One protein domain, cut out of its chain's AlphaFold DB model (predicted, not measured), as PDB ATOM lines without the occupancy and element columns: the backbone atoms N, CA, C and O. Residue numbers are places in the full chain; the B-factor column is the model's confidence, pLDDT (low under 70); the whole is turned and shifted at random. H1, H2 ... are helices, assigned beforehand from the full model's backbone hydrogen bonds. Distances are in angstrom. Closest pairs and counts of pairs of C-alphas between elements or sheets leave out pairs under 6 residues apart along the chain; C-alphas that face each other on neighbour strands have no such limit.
ATOM      1  N   GLU A  69     208.753 139.114  75.032       90.12
ATOM      2  CA  GLU A  69     210.047 139.350  75.678       90.12
ATOM      3  C   GLU A  69     209.965 140.516  76.681       90.12
ATOM      4  O   GLU A  69     210.182 141.684  76.338       90.12
ATOM      5  N   PHE A  70     209.661 140.208  77.945       91.88
ATOM      6  CA  PHE A  70     209.507 141.207  79.016       91.88
ATOM      7  C   PHE A  70     210.790 142.006  79.296       91.88
ATOM      8  O   PHE A  70     210.717 143.189  79.625       91.88
ATOM      9  N   SER A  71     211.964 141.409  79.075       91.88
ATOM     10  CA  SER A  71     213.269 142.064  79.264       91.88
ATOM     11  C   SER A  71     213.540 143.213  78.285       91.88
ATOM     12  O   SER A  71     214.356 144.085  78.566       91.88
ATOM     13  N   LYS A  72     212.854 143.267  77.137       92.94
ATOM     14  CA  LYS A  72     212.957 144.401  76.198       92.94
ATOM     15  C   LYS A  72     211.851 145.434  76.385       92.94
ATOM     16  O   LYS A  72     211.851 146.474  75.724       92.94
ATOM     17  N   MET A  73     210.893 145.160  77.266       91.38
ATOM     18  CA  MET A  73     209.766 146.044  77.505       91.38
ATOM     19  C   MET A  73     210.200 147.246  78.360       91.38
ATOM     20  O   MET A  73     210.922 147.066  79.342       91.38
ATOM     21  N   PRO A  74     209.754 148.480  78.054       95.00
ATOM     22  CA  PRO A  74     210.086 149.631  78.883       95.00
ATOM     23  C   PRO A  74     209.598 149.449  80.328       95.00
ATOM     24  O   PRO A  74     208.441 149.090  80.554       95.00
ATOM     25  N   THR A  75     210.433 149.810  81.308       93.50
ATOM     26  CA  THR A  75     210.098 149.816  82.747       93.50
ATOM     27  C   THR A  75     208.715 150.399  83.081       93.50
ATOM     28  O   THR A  75     207.991 149.778  83.858       93.50
ATOM     29  N   PRO A  76     208.269 151.544  82.510       94.06
ATOM     30  CA  PRO A  76     206.940 152.075  82.824       94.06
ATOM     31  C   PRO A  76     205.786 151.155  82.410       94.06
ATOM     32  O   PRO A  76     204.711 151.234  83.004       94.06
ATOM     33  N   VAL A  77     205.975 150.295  81.408       94.94
ATOM     34  CA  VAL A  77     204.959 149.320  80.995       94.94
ATOM     35  C   VAL A  77     204.917 148.155  81.982       94.94
ATOM     36  O   VAL A  77     203.826 147.760  82.386       94.94
ATOM     37  N   LEU A  78     206.079 147.686  82.453       93.94
ATOM     38  CA  LEU A  78     206.160 146.674  83.511       93.94
ATOM     39  C   LEU A  78     205.458 147.150  84.791       93.94
ATOM     40  O   LEU A  78     204.659 146.410  85.356       93.94
ATOM     41  N   TYR A  79     205.648 148.410  85.199       93.81
ATOM     42  CA  TYR A  79     204.925 148.965  86.350       93.81
ATOM     43  C   TYR A  79     203.405 148.938  86.174       93.81
ATOM     44  O   TYR A  79     202.683 148.575  87.101       93.81
ATOM     45  N   ARG A  80     202.908 149.297  84.986       93.31
ATOM     46  CA  ARG A  80     201.468 149.251  84.697       93.31
ATOM     47  C   ARG A  80     200.936 147.826  84.716       93.31
ATOM     48  O   ARG A  80     199.851 147.614  85.239       93.31
ATOM     49  N   TYR A  81     201.691 146.874  84.173       94.06
ATOM     50  CA  TYR A  81     201.331 145.460  84.193       94.06
ATOM     51  C   TYR A  81     201.199 144.945  85.630       94.06
ATOM     52  O   TYR A  81     200.159 144.407  85.999       94.06
ATOM     53  N   LEU A  82     202.218 145.179  86.464       93.19
ATOM     54  CA  LEU A  82     202.222 144.734  87.859       93.19
ATOM     55  C   LEU A  82     201.086 145.367  88.672       93.19
ATOM     56  O   LEU A  82     200.466 144.679  89.474       93.19
ATOM     57  N   ALA A  83     200.785 146.648  88.444       91.12
ATOM     58  CA  ALA A  83     199.665 147.325  89.097       91.12
ATOM     59  C   ALA A  83     198.299 146.816  88.609       91.12
ATOM     60  O   ALA A  83     197.367 146.705  89.396       91.12
ATOM     61  N   TYR A  84     198.170 146.504  87.317       91.81
ATOM     62  CA  TYR A  84     196.920 146.008  86.741       91.81
ATOM     63  C   TYR A  84     196.530 144.633  87.295       91.81
ATOM     64  O   TYR A  84     195.352 144.386  87.537       91.81
ATOM     65  N   TYR A  85     197.519 143.768  87.522       90.62
ATOM     66  CA  TYR A  85     197.324 142.433  88.096       90.62
ATOM     67  C   TYR A  85     197.523 142.380  89.620       90.62
ATOM     68  O   TYR A  85     197.592 141.288  90.174       90.62
ATOM     69  N   ASP A  86     197.617 143.536  90.287       90.12
ATOM     70  CA  ASP A  86     197.781 143.658  91.745       90.12
ATOM     71  C   ASP A  86     198.932 142.803  92.317       90.12
ATOM     72  O   ASP A  86     198.851 142.178  93.372       90.12
ATOM     73  N   LEU A  87     200.041 142.745  91.574       89.94
ATOM     74  CA  LEU A  87     201.225 141.952  91.924       89.94
ATOM     75  C   LEU A  87     202.173 142.694  92.875       89.94
ATOM     76  O   LEU A  87     203.202 142.148  93.278       89.94
ATOM     77  N   VAL A  88     201.860 143.948  93.211       85.38
ATOM     78  CA  VAL A  88     202.639 144.772  94.137       85.38
ATOM     79  C   VAL A  88     201.995 144.672  95.518       85.38
ATOM     80  O   VAL A  88     200.866 145.121  95.679       85.38
ATOM     81  N   ASP A 160     221.643 149.297  89.556       85.38
ATOM     82  CA  ASP A 160     220.503 148.939  90.401       85.38
ATOM     83  C   ASP A 160     219.187 149.073  89.619       85.38
ATOM     84  O   ASP A 160     218.234 148.336  89.864       85.38
ATOM     85  N   LEU A 161     219.126 150.000  88.652       85.31
ATOM     86  CA  LEU A 161     217.956 150.159  87.789       85.31
ATOM     87  C   LEU A 161     217.826 149.015  86.783       85.31
ATOM     88  O   LEU A 161     216.707 148.568  86.527       85.31
ATOM     89  N   ASP A 162     218.945 148.540  86.239       89.81
ATOM     90  CA  ASP A 162     218.968 147.412  85.303       89.81
ATOM     91  C   ASP A 162     218.623 146.096  86.022       89.81
ATOM     92  O   ASP A 162     217.837 145.283  85.525       89.81
ATOM     93  N   GLU A 163     219.142 145.909  87.237       89.62
ATOM     94  CA  GLU A 163     218.792 144.781  88.102       89.62
ATOM     95  C   GLU A 163     217.307 144.806  88.481       89.62
ATOM     96  O   GLU A 163     216.611 143.797  88.339       89.62
ATOM     97  N   LEU A 164     216.791 145.969  88.896       91.62
ATOM     98  CA  LEU A 164     215.373 146.145  89.199       91.62
ATOM     99  C   LEU A 164     214.507 145.829  87.979       91.62
ATOM    100  O   LEU A 164     213.535 145.087  88.096       91.62
ATOM    101  N   HIS A 165     214.855 146.371  86.810       94.31
ATOM    102  CA  HIS A 165     214.137 146.105  85.566       94.31
ATOM    103  C   HIS A 165     214.070 144.604  85.274       94.31
ATOM    104  O   HIS A 165     212.980 144.077  85.049       94.31
ATOM    105  N   THR A 166     215.202 143.910  85.395       94.12
ATOM    106  CA  THR A 166     215.294 142.459  85.194       94.12
ATOM    107  C   THR A 166     214.385 141.695  86.162       94.12
ATOM    108  O   THR A 166     213.671 140.775  85.762       94.12
ATOM    109  N   VAL A 167     214.354 142.084  87.441       93.50
ATOM    110  CA  VAL A 167     213.469 141.465  88.441       93.50
ATOM    111  C   VAL A 167     211.996 141.689  88.093       93.50
ATOM    112  O   VAL A 167     211.216 140.738  88.113       93.50
ATOM    113  N   LEU A 168     211.610 142.919  87.741       93.62
ATOM    114  CA  LEU A 168     210.232 143.245  87.353       93.62
ATOM    115  C   LEU A 168     209.803 142.458  86.109       93.62
ATOM    116  O   LEU A 168     208.687 141.938  86.069       93.62
ATOM    117  N   ALA A 169     210.694 142.337  85.119       94.25
ATOM    118  CA  ALA A 169     210.465 141.554  83.913       94.25
ATOM    119  C   ALA A 169     210.232 140.073  84.242       94.25
ATOM    120  O   ALA A 169     209.252 139.500  83.777       94.25
ATOM    121  N   ASN A 170     211.052 139.485  85.115       93.94
ATOM    122  CA  ASN A 170     210.911 138.087  85.531       93.94
ATOM    123  C   ASN A 170     209.607 137.819  86.299       93.94
ATOM    124  O   ASN A 170     208.978 136.777  86.115       93.94
ATOM    125  N   VAL A 171     209.181 138.746  87.167       93.31
ATOM    126  CA  VAL A 171     207.901 138.629  87.890       93.31
ATOM    127  C   VAL A 171     206.731 138.661  86.907       93.31
ATOM    128  O   VAL A 171     205.839 137.814  86.988       93.31
ATOM    129  N   ALA A 172     206.756 139.606  85.964       92.62
ATOM    130  CA  ALA A 172     205.730 139.723  84.937       92.62
ATOM    131  C   ALA A 172     205.694 138.490  84.023       92.62
ATOM    132  O   ALA A 172     204.621 137.943  83.787       92.62
ATOM    133  N   GLU A 173     206.854 138.012  83.565       91.81
ATOM    134  CA  GLU A 173     206.972 136.826  82.717       91.81
ATOM    135  C   GLU A 173     206.418 135.578  83.403       91.81
ATOM    136  O   GLU A 173     205.649 134.817  82.806       91.81
ATOM    137  N   ARG A 174     206.761 135.383  84.680       90.44
ATOM    138  CA  ARG A 174     206.255 134.256  85.459       90.44
ATOM    139  C   ARG A 174     204.733 134.303  85.576       90.44
ATOM    140  O   ARG A 174     204.080 133.310  85.267       90.44
ATOM    141  N   HIS A 175     204.173 135.449  85.967       90.44
ATOM    142  CA  HIS A 175     202.723 135.617  86.073       90.44
ATOM    143  C   HIS A 175     202.026 135.422  84.719       90.44
ATOM    144  O   HIS A 175     201.030 134.709  84.618       90.44
ATOM    145  N   PHE A 176     202.582 135.993  83.651       88.19
ATOM    146  CA  PHE A 176     202.057 135.844  82.299       88.19
ATOM    147  C   PHE A 176     202.047 134.382  81.844       88.19
ATOM    148  O   PHE A 176     201.062 133.928  81.269       88.19
ATOM    149  N   SER A 177     203.104 133.628  82.140       85.25
ATOM    150  CA  SER A 177     203.206 132.204  81.791       85.25
ATOM    151  C   SER A 177     202.218 131.336  82.571       85.25
ATOM    152  O   SER A 177     201.700 130.361  82.032       85.25
ATOM    153  N   GLU A 178     201.950 131.690  83.830       83.94
ATOM    154  CA  GLU A 178     200.954 131.023  84.676       83.94
ATOM    155  C   GLU A 178     199.520 131.325  84.195       83.94
ATOM    156  O   GLU A 178     198.675 130.432  84.174       83.94
ATOM    157  N   MET A 179     199.263 132.553  83.736       75.62
ATOM    158  CA  MET A 179     197.950 132.994  83.260       75.62
ATOM    159  C   MET A 179     197.671 132.633  81.795       75.62
ATOM    160  O   MET A 179     196.519 132.519  81.421       75.62
ATOM    161  N   SER A 180     198.681 132.409  80.951       67.19
ATOM    162  CA  SER A 180     198.482 132.065  79.528       67.19
ATOM    163  C   SER A 180     198.102 130.596  79.289       67.19
ATOM    164  O   SER A 180     198.007 130.161  78.147       67.19
ATOM    165  N   GLY A 181     197.879 129.808  80.344       64.88
ATOM    166  CA  GLY A 181     197.440 128.409  80.246       64.88
ATOM    167  C   GLY A 181     195.952 128.225  79.914       64.88
ATOM    168  O   GLY A 181     195.405 127.157  80.193       64.88
TER     169      GLY A 181
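AT A GLANCE: This is residues 69 to 88 and 160 to 181 of the 259 residues of an uncharacterized protein of Mycena chlorophos (UniProt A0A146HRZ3). One long straight helix, H2, makes the longest axis, and the short helix H1 packs slantwise on one side of its middle. The printed part has 42 residues, with two named helices in the order H1, H2 and no named strand; the class is all helix. The whole is compact, with a radius of gyration of the C-alphas of 9.8 A, and elongated, spanning 31 by 18 by 13 A.

IN THESE COORDINATES: H2 is residues 160 to 179, 28.5 A from C-alpha 160 at (220.503, 148.939, 90.401) to C-alpha 179 at (197.950, 132.994, 83.260). H1 is residues 75 to 84, 14.3 A long, beginning at C-alpha 75 at (210.098, 149.816, 82.747).

HOW THE PARTS SIT: H2 touches H1 with residues 165 to 172 alone. The closest C-alphas of the two are those of Thr 75 and His 165, 6.2 A apart. They run the same way at a steep tilt of 41 degrees. In H1 and H2 every O i to N i+4 pair is within hydrogen-bond range.

THE WHOLE: The two C-alphas farthest apart are those of Asp 160 and Gly 181, 32.5 A. Residues 89 to 159 are not printed; C-alphas 88 and 160 are 18.7 A apart across the cut. The pLDDT is under 70 at residues 180 to 181.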